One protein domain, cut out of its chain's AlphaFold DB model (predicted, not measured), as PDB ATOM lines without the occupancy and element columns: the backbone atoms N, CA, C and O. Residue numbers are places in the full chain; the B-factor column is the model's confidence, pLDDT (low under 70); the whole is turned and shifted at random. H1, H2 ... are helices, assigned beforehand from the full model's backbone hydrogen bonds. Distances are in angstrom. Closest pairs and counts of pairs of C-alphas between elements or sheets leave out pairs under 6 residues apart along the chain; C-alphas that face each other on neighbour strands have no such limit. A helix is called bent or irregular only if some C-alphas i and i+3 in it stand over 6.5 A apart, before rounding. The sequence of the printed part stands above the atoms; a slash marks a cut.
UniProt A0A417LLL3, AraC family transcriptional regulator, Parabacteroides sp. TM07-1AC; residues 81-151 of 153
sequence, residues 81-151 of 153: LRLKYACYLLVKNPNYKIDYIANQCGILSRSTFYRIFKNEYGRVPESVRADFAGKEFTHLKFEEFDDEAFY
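This is residues 81 to 151 of the 153 residues of the protein "AraC family transcriptional regulator" of Parabacteroides sp. TM07-1AC (UniProt A0A417LLL3). H1 makes the core; H2, H4 and H5 pack on it, mostly crossed, H3 lies across it near Leu 83, and residues 140 to 151 fold back from H5 without a named element. The printed part has 71 residues with five named helices, H1 to H5 in order, and no named strand: all helix. It is compact, radius of gyration of the C-alphas 10.9 A, spanning 30 by 21 by 21 A.

The hub H1, residues 81 to 92, touches H2, residues 98 to 104, at a steep tilt of 55 degrees, opposite ways; closest C-alphas Ala 86 and Ile 101, 6.2 A. H3, residues 110 to 121, is close to H1 but not clearly touching, about perpendicular at 89 degrees; closest C-alphas Leu 83 and Phe 117, 6.4 A. H4, residues 125 to 132, touches H1 with the closest C-alphas, Leu 90 and Arg 129, at 5.4 A. H5, residues 136 to 139, touches H1; closest C-alphas Lys 92 and Thr 138, 5.1 A. Every O i to N i+4 pair is within hydrogen-bond range in H1 to H4; H5 is too short for one.

H1 runs 16.2 A from C-alpha 81 at (-4.965, 40.283, 25.850); H3 runs 16.3 A. H5 is only just irregular, with C-alphas 136 and 139 7.0 A apart, and ends with C-alpha 139 at (-14.704, 56.393, 27.782).

The printed part has no cut; the four links between helices are tight. Residues 134 to 135 have pLDDT under 70.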
ATOM      1  N   LEU A  81      -4.813  38.991  26.540       97.81
ATOM      2  CA  LEU A  81      -4.965  40.283  25.850       97.81
ATOM      3  C   LEU A  81      -6.071  40.275  24.786       97.81
ATOM      4  O   LEU A  81      -6.820  41.244  24.666       97.81
ATOM      5  N   ARG A  82      -6.187  39.192  24.008       98.38
ATOM      6  CA  ARG A  82      -7.232  39.057  22.980       98.38
ATOM      7  C   ARG A  82      -8.632  38.991  23.590       98.38
ATOM      8  O   ARG A  82      -9.563  39.566  23.028       98.38
ATOM      9  N   LEU A  83      -8.779  38.302  24.718       98.12
ATOM     10  CA  LEU A  83     -10.039  38.177  25.446       98.12
ATOM     11  C   LEU A  83     -10.426  39.475  26.157       98.12
ATOM     12  O   LEU A  83     -11.541  39.959  25.965       98.12
ATOM     13  N   LYS A  84      -9.468  40.121  26.819       97.00
ATOM     14  CA  LYS A  84      -9.618  41.460  27.388       97.00
ATOM     15  C   LYS A  84     -10.083  42.469  26.335       97.00
ATOM     16  O   LYS A  84     -11.016  43.237  26.562       97.00
ATOM     17  N   TYR A  85      -9.479  42.441  25.144       97.38
ATOM     18  CA  TYR A  85      -9.893  43.300  24.031       97.38
ATOM     19  C   TYR A  85     -11.299  42.962  23.517       97.38
ATOM     20  O   TYR A  85     -12.040  43.859  23.116       97.38
ATOM     21  N   ALA A  86     -11.705  41.690  23.569       97.25
ATOM     22  CA  ALA A  86     -13.073  41.306  23.243       97.25
ATOM     23  C   ALA A  86     -14.070  41.927  24.231       97.25
ATOM     24  O   ALA A  86     -15.048  42.520  23.785       97.25
ATOM     25  N   CYS A  87     -13.805  41.870  25.542       95.31
ATOM     26  CA  CYS A  87     -14.620  42.544  26.562       95.31
ATOM     27  C   CYS A  87     -14.715  44.052  26.304       95.31
ATOM     28  O   CYS A  87     -15.814  44.609  26.284       95.31
ATOM     29  N   TYR A  88     -13.588  44.693  25.994       94.75
ATOM     30  CA  TYR A  88     -13.554  46.105  25.616       94.75
ATOM     31  C   TYR A  88     -14.471  46.415  24.416       94.75
ATOM     32  O   TYR A  88     -15.296  47.328  24.484       94.75
ATOM     33  N   LEU A  89     -14.391  45.629  23.336       94.81
ATOM     34  CA  LEU A  89     -15.246  45.807  22.156       94.81
ATOM     35  C   LEU A  89     -16.723  45.504  22.434       94.81
ATOM     36  O   LEU A  89     -17.590  46.178  21.881       94.81
ATOM     37  N   LEU A  90     -17.027  44.520  23.288       93.75
ATOM     38  CA  LEU A  90     -18.401  44.176  23.660       93.75
ATOM     39  C   LEU A  90     -19.109  45.346  24.346       93.75
ATOM     40  O   LEU A  90     -20.287  45.576  24.072       93.75
ATOM     41  N   VAL A  91     -18.396  46.088  25.197       90.81
ATOM     42  CA  VAL A  91     -18.964  47.230  25.928       90.81
ATOM     43  C   VAL A  91     -18.965  48.501  25.086       90.81
ATOM     44  O   VAL A  91     -19.955  49.232  25.071       90.81
ATOM     45  N   LYS A  92     -17.879  48.763  24.351       89.75
ATOM     46  CA  LYS A  92     -17.736  49.985  23.551       89.75
ATOM     47  C   LYS A  92     -18.577  49.970  22.276       89.75
ATOM     48  O   LYS A  92     -19.016  51.019  21.812       89.75
ATOM     49  N   ASN A  93     -18.808  48.791  21.703       90.00
ATOM     50  CA  ASN A  93     -19.534  48.615  20.450       90.00
ATOM     51  C   ASN A  93     -20.587  47.500  20.584       90.00
ATOM     52  O   ASN A  93     -20.456  46.445  19.954       90.00
ATOM     53  N   PRO A  94     -21.671  47.722  21.353       86.25
ATOM     54  CA  PRO A  94     -22.666  46.684  21.651       86.25
ATOM     55  C   PRO A  94     -23.367  46.126  20.399       86.25
ATOM     56  O   PRO A  94     -23.835  44.989  20.405       86.25
ATOM     57  N   ASN A  95     -23.381  46.887  19.301       91.56
ATOM     58  CA  ASN A  95     -24.004  46.495  18.036       91.56
ATOM     59  C   ASN A  95     -23.118  45.598  17.151       91.56
ATOM     60  O   ASN A  95     -23.586  45.086  16.135       91.56
ATOM     61  N   TYR A  96     -21.839  45.400  17.488       95.25
ATOM     62  CA  TYR A  96     -20.968  44.530  16.700       95.25
ATOM     63  C   TYR A  96     -21.364  43.063  16.847       95.25
ATOM     64  O   TYR A  96     -21.678  42.576  17.933       95.25
ATOM     65  N   LYS A  97     -21.317  42.312  15.746       96.38
ATOM     66  CA  LYS A  97     -21.544  40.866  15.788       96.38
ATOM     67  C   LYS A  97     -20.373  40.162  16.494       96.38
ATOM     68  O   LYS A  97     -19.233  40.620  16.435       96.38
ATOM     69  N   ILE A  98     -20.650  39.056  17.188       96.19
ATOM     70  CA  ILE A  98     -19.643  38.346  18.002       96.19
ATOM     71  C   ILE A  98     -18.500  37.769  17.156       96.19
ATOM     72  O   ILE A  98     -17.342  37.827  17.553       96.19
ATOM     73  N   ASP A  99     -18.815  37.247  15.976       96.19
ATOM     74  CA  ASP A  99     -17.840  36.786  14.983       96.19
ATOM     75  C   ASP A  99     -16.935  37.922  14.489       96.19
ATOM     76  O   ASP A  99     -15.726  37.737  14.357       96.19
ATOM     77  N   TYR A 100     -17.491  39.115  14.274       97.44
ATOM     78  CA  TYR A 100     -16.695  40.295  13.961       97.44
ATOM     79  C   TYR A 100     -15.737  40.641  15.110       97.44
ATOM     80  O   TYR A 100     -14.547  40.819  14.864       97.44
ATOM     81  N   ILE A 101     -16.211  40.658  16.361       97.81
ATOM     82  CA  ILE A 101     -15.367  40.915  17.544       97.81
ATOM     83  C   ILE A 101     -14.231  39.889  17.646       97.81
ATOM     84  O   ILE A 101     -13.074  40.278  17.782       97.81
ATOM     85  N   ALA A 102     -14.531  38.594  17.509       97.94
ATOM     86  CA  ALA A 102     -13.521  37.537  17.546       97.94
ATOM     87  C   ALA A 102     -12.412  37.764  16.500       97.94
ATOM     88  O   ALA A 102     -11.222  37.703  16.827       97.94
ATOM     89  N   ASN A 103     -12.796  38.118  15.270       97.88
ATOM     90  CA  ASN A 103     -11.856  38.449  14.201       97.88
ATOM     91  C   ASN A 103     -11.010  39.689  14.525       97.88
ATOM     92  O   ASN A 103      -9.803  39.676  14.290       97.88
ATOM     93  N   GLN A 104     -11.597  40.734  15.120       97.94
ATOM     94  CA  GLN A 104     -10.850  41.925  15.551       97.94
ATOM     95  C   GLN A 104      -9.814  41.622  16.640       97.94
ATOM     96  O   GLN A 104      -8.799  42.316  16.720       97.94
ATOM     97  N   CYS A 105     -10.044  40.575  17.436       97.88
ATOM     98  CA  CYS A 105      -9.106  40.057  18.429       97.88
ATOM     99  C   CYS A 105      -8.081  39.068  17.844       97.88
ATOM    100  O   CYS A 105      -7.270  38.529  18.588       97.88
ATOM    101  N   GLY A 106      -8.098  38.787  16.539       97.94
ATOM    102  CA  GLY A 106      -7.182  37.830  15.911       97.94
ATOM    103  C   GLY A 106      -7.553  36.359  16.124       97.94
ATOM    104  O   GLY A 106      -6.694  35.485  16.000       97.94
ATOM    105  N   ILE A 107      -8.815  36.069  16.464       97.75
ATOM    106  CA  ILE A 107      -9.338  34.714  16.671       97.75
ATOM    107  C   ILE A 107     -10.305  34.389  15.529       97.75
ATOM    108  O   ILE A 107     -11.468  34.779  15.549       97.75
ATOM    109  N   LEU A 108      -9.813  33.644  14.538       95.06
ATOM    110  CA  LEU A 108     -10.552  33.368  13.298       95.06
ATOM    111  C   LEU A 108     -11.687  32.348  13.471       95.06
ATOM    112  O   LEU A 108     -12.657  32.345  12.720       95.06
ATOM    113  N   SER A 109     -11.569  31.455  14.457       96.12
ATOM    114  CA  SER A 109     -12.567  30.415  14.708       96.12
ATOM    115  C   SER A 109     -13.567  30.859  15.770       96.12
ATOM    116  O   SER A 109     -13.203  31.055  16.934       96.12
ATOM    117  N   ARG A 110     -14.849  30.927  15.387       95.25
ATOM    118  CA  ARG A 110     -15.954  31.211  16.312       95.25
ATOM    119  C   ARG A 110     -16.012  30.187  17.446       95.25
ATOM    120  O   ARG A 110     -16.094  30.575  18.605       95.25
ATOM    121  N   SER A 111     -15.928  28.890  17.146       96.75
ATOM    122  CA  SER A 111     -15.981  27.843  18.178       96.75
ATOM    123  C   SER A 111     -14.817  27.953  19.167       96.75
ATOM    124  O   SER A 111     -15.019  27.827  20.376       96.75
ATOM    125  N   THR A 112     -13.614  28.272  18.679       97.19
ATOM    126  CA  THR A 112     -12.454  28.533  19.539       97.19
ATOM    127  C   THR A 112     -12.690  29.752  20.418       97.19
ATOM    128  O   THR A 112     -12.449  29.658  21.619       97.19
ATOM    129  N   PHE A 113     -13.189  30.858  19.854       98.38
ATOM    130  CA  PHE A 113     -13.480  32.082  20.601       98.38
ATOM    131  C   PHE A 113     -14.434  31.825  21.770       98.38
ATOM    132  O   PHE A 113     -14.078  32.111  22.908       98.38
ATOM    133  N   TYR A 114     -15.598  31.217  21.520       97.94
ATOM    134  CA  TYR A 114     -16.567  30.935  22.587       97.94
ATOM    135  C   TYR A 114     -15.986  30.032  23.671       97.94
ATOM    136  O   TYR A 114     -16.189  30.291  24.855       97.94
ATOM    137  N   ARG A 115     -15.251  28.984  23.278       97.88
ATOM    138  CA  ARG A 115     -14.643  28.050  24.227       97.88
ATOM    139  C   ARG A 115     -13.654  28.757  25.147       97.88
ATOM    140  O   ARG A 115     -13.758  28.612  26.358       97.88
ATOM    141  N   ILE A 116     -12.705  29.513  24.596       97.62
ATOM    142  CA  ILE A 116     -11.686  30.169  25.426       97.62
ATOM    143  C   ILE A 116     -12.264  31.348  26.218       97.62
ATOM    144  O   ILE A 116     -11.877  31.530  27.363       97.62
ATOM    145  N   PHE A 117     -13.235  32.084  25.664       98.19
ATOM    146  CA  PHE A 117     -13.918  33.173  26.366       98.19
ATOM    147  C   PHE A 117     -14.698  32.647  27.577       98.19
ATOM    148  O   PHE A 117     -14.531  33.148  28.684       98.19
ATOM    149  N   LYS A 118     -15.500  31.590  27.388       96.88
ATOM    150  CA  LYS A 118     -16.251  30.964  28.485       96.88
ATOM    151  C   LYS A 118     -15.327  30.349  29.532       96.88
ATOM    152  O   LYS A 118     -15.637  30.420  30.712       96.88
ATOM    153  N   ASN A 119     -14.208  29.760  29.115       96.50
ATOM    154  CA  ASN A 119     -13.235  29.201  30.050       96.50
ATOM    155  C   ASN A 119     -12.556  30.279  30.906       96.50
ATOM    156  O   ASN A 119     -12.280  30.015  32.069       96.50
ATOM    157  N   GLU A 120     -12.277  31.456  30.342       96.31
ATOM    158  CA  GLU A 120     -11.619  32.545  31.071       96.31
ATOM    159  C   GLU A 120     -12.598  33.284  31.994       96.31
ATOM    160  O   GLU A 120     -12.298  33.500  33.162       96.31
ATOM    161  N   TYR A 121     -13.793  33.622  31.498       95.44
ATOM    162  CA  TYR A 121     -14.737  34.493  32.211       95.44
ATOM    163  C   TYR A 121     -15.933  33.767  32.839       95.44
ATOM    164  O   TYR A 121     -16.790  34.407  33.442       95.44
ATOM    165  N   GLY A 122     -16.079  32.453  32.649       96.12
ATOM    166  CA  GLY A 122     -17.222  31.667  33.140       96.12
ATOM    167  C   GLY A 122     -18.554  31.930  32.420       96.12
ATOM    168  O   GLY A 122     -19.543  31.239  32.663       96.12
ATOM    169  N   ARG A 123     -18.601  32.896  31.497       94.19
ATOM    170  CA  ARG A 123     -19.817  33.361  30.813       94.19
ATOM    171  C   ARG A 123     -19.618  33.430  29.307       94.19
ATOM    172  O   ARG A 123     -18.496  33.463  28.816       94.19
ATOM    173  N   VAL A 124     -20.719  33.458  28.560       95.69
ATOM    174  CA  VAL A 124     -20.673  33.664  27.106       95.69
ATOM    175  C   VAL A 124     -20.590  35.161  26.762       95.69
ATOM    176  O   VAL A 124     -21.099  35.986  27.526       95.69
ATOM    177  N   PRO A 125     -19.990  35.526  25.615       96.50
ATOM    178  CA  PRO A 125     -19.831  36.916  25.177       96.50
ATOM    179  C   PRO A 125     -21.120  37.754  25.197       96.50
ATOM    180  O   PRO A 125     -21.100  38.925  25.566       96.50
ATOM    181  N   GLU A 126     -22.252  37.162  24.817       95.25
ATOM    182  CA  GLU A 126     -23.557  37.826  24.791       95.25
ATOM    183  C   GLU A 126     -24.047  38.204  26.188       95.25
ATOM    184  O   GLU A 126     -24.604  39.285  26.358       95.25
ATOM    185  N   SER A 127     -23.799  37.349  27.185       94.12
ATOM    186  CA  SER A 127     -24.139  37.634  28.584       94.12
ATOM    187  C   SER A 127     -23.304  38.799  29.105       94.12
ATOM    188  O   SER A 127     -23.860  39.747  29.648       94.12
ATOM    189  N   VAL A 128     -21.994  38.796  28.835       92.75
ATOM    190  CA  VAL A 128     -21.115  39.922  29.181       92.75
ATOM    191  C   VAL A 128     -21.572  41.219  28.507       92.75
ATOM    192  O   VAL A 128     -21.607  42.270  29.136       92.75
ATOM    193  N   ARG A 129     -21.980  41.177  27.237       92.94
ATOM    194  CA  ARG A 129     -22.521  42.367  26.574       92.94
ATOM    195  C   ARG A 129     -23.787  42.879  27.253       92.94
ATOM    196  O   ARG A 129     -23.878  44.078  27.496       92.94
ATOM    197  N   ALA A 130     -24.755  42.006  27.517       91.56
ATOM    198  CA  ALA A 130     -26.022  42.397  28.131       91.56
ATOM    199  C   ALA A 130     -25.804  43.039  29.510       91.56
ATOM    200  O   ALA A 130     -26.405  44.068  29.812       91.56
ATOM    201  N   ASP A 131     -24.877  42.488  30.296       89.50
ATOM    202  CA  ASP A 131     -24.574  42.966  31.643       89.50
ATOM    203  C   ASP A 131     -23.847  44.318  31.655       89.50
ATOM    204  O   ASP A 131     -23.914  45.028  32.659       89.50
ATOM    205  N   PHE A 132     -23.133  44.693  30.586       87.06
ATOM    206  CA  PHE A 132     -22.224  45.847  30.597       87.06
ATOM    207  C   PHE A 132     -22.478  46.906  29.513       87.06
ATOM    208  O   PHE A 132     -21.832  47.956  29.536       87.06
ATOM    209  N   ALA A 133     -23.418  46.690  28.590       77.44
ATOM    210  CA  ALA A 133     -23.755  47.665  27.554       77.44
ATOM    211  C   ALA A 133     -24.156  49.029  28.155       77.44
ATOM    212  O   ALA A 133     -24.980  49.103  29.064       77.44
ATOM    213  N   GLY A 134     -23.571  50.115  27.634       64.94
ATOM    214  CA  GLY A 134     -23.921  51.489  28.024       64.94
ATOM    215  C   GLY A 134     -23.422  51.944  29.404       64.94
ATOM    216  O   GLY A 134     -23.843  52.999  29.867       64.94
ATOM    217  N   LYS A 135     -22.541  51.178  30.063       69.88
ATOM    218  CA  LYS A 135     -21.968  51.519  31.380       69.88
ATOM    219  C   LYS A 135     -20.693  52.372  31.280       69.88
ATOM    220  O   LYS A 135     -20.200  52.649  30.185       69.88
ATOM    221  N   GLU A 136     -20.140  52.759  32.435       71.19
ATOM    222  CA  GLU A 136     -18.999  53.681  32.597       71.19
ATOM    223  C   GLU A 136     -17.753  53.344  31.759       71.19
ATOM    224  O   GLU A 136     -16.956  54.226  31.493       71.19
ATOM    225  N   PHE A 137     -17.581  52.126  31.252       75.25
ATOM    226  CA  PHE A 137     -16.369  51.720  30.529       75.25
ATOM    227  C   PHE A 137     -16.191  52.348  29.134       75.25
ATOM    228  O   PHE A 137     -15.131  52.201  28.528       75.25
ATOM    229  N   THR A 138     -17.204  53.026  28.584       72.31
ATOM    230  CA  THR A 138     -17.188  53.505  27.185       72.31
ATOM    231  C   THR A 138     -16.118  54.565  26.896       72.31
ATOM    232  O   THR A 138     -15.618  54.636  25.765       72.31
ATOM    233  N   HIS A 139     -15.728  55.353  27.905       79.94
ATOM    234  CA  HIS A 139     -14.704  56.393  27.782       79.94
ATOM    235  C   HIS A 139     -13.270  55.861  27.909       79.94
ATOM    236  O   HIS A 139     -12.341  56.521  27.443       79.94
ATOM    237  N   LEU A 140     -13.082  54.672  28.490       83.25
ATOM    238  CA  LEU A 140     -11.756  54.108  28.728       83.25
ATOM    239  C   LEU A 140     -11.051  53.791  27.407       83.25
ATOM    240  O   LEU A 140     -11.669  53.354  26.422       83.25
ATOM    241  N   LYS A 141      -9.734  53.998  27.383       88.25
ATOM    242  CA  LYS A 141      -8.872  53.438  26.339       88.25
ATOM    243  C   LYS A 141      -8.543  51.985  26.674       88.25
ATOM    244  O   LYS A 141      -8.669  51.552  27.816       88.25
ATOM    245  N   PHE A 142      -8.122  51.205  25.681       88.88
ATOM    246  CA  PHE A 142      -7.827  49.785  25.900       88.88
ATOM    247  C   PHE A 142      -6.669  49.574  26.888       88.88
ATOM    248  O   PHE A 142      -6.683  48.632  27.677       88.88
ATOM    249  N   GLU A 143      -5.686  50.470  26.865       86.88
ATOM    250  CA  GLU A 143      -4.524  50.466  27.752       86.88
ATOM    251  C   GLU A 143      -4.920  50.601  29.230       86.88
ATOM    252  O   GLU A 143      -4.230  50.075  30.100       86.88
ATOM    253  N   GLU A 144      -6.031  51.291  29.489       85.88
ATOM    254  CA  GLU A 144      -6.580  51.605  30.815       85.88
ATOM    255  C   GLU A 144      -7.701  50.640  31.217       85.88
ATOM    256  O   GLU A 144      -8.107  50.599  32.375       85.88
ATOM    257  N   PHE A 145      -8.223  49.876  30.258       85.94
ATOM    258  CA  PHE A 145      -9.306  48.934  30.484       85.94
ATOM    259  C   PHE A 145      -8.834  47.826  31.422       85.94
ATOM    260  O   PHE A 145      -7.752  47.276  31.224       85.94
ATOM    261  N   ASP A 146      -9.643  47.465  32.408       85.94
ATOM    262  CA  ASP A 146      -9.401  46.325  33.288       85.94
ATOM    263  C   ASP A 146     -10.559  45.342  33.143       85.94
ATOM    264  O   ASP A 146     -11.726  45.745  33.188       85.94
ATOM    265  N   ASP A 147     -10.246  44.068  32.905       86.56
ATOM    266  CA  ASP A 147     -11.244  43.036  32.679       86.56
ATOM    267  C   ASP A 147     -11.614  42.212  33.923       86.56
ATOM    268  O   ASP A 147     -12.475  41.336  33.837       86.56
ATOM    269  N   GLU A 148     -11.063  42.540  35.095       88.38
ATOM    270  CA  GLU A 148     -11.391  41.883  36.375       88.38
ATOM    271  C   GLU A 148     -12.910  41.894  36.674       88.38
ATOM    272  O   GLU A 148     -13.464  40.927  37.197       88.38
ATOM    273  N   ALA A 149     -13.638  42.937  36.254       84.50
ATOM    274  CA  ALA A 149     -15.093  43.027  36.426       84.50
ATOM    275  C   ALA A 149     -15.896  41.999  35.595       84.50
ATOM    276  O   ALA A 149     -17.085  41.787  35.856       84.50
ATOM    277  N   PHE A 150     -15.285  41.372  34.583       84.94
ATOM    278  CA  PHE A 150     -15.968  40.446  33.672       84.94
ATOM    279  C   PHE A 150     -15.822  38.976  34.059       84.94
ATOM    280  O   PHE A 150     -16.536  38.144  33.488       84.94
ATOM    281  N   TYR A 151     -14.974  38.644  35.031       84.06
ATOM    282  CA  TYR A 151     -14.907  37.287  35.564       84.06
ATOM    283  C   TYR A 151     -16.232  36.936  36.254       84.06
ATOM    284  O   TYR A 151     -16.815  37.741  36.983       84.06
TER     285      TYR A 151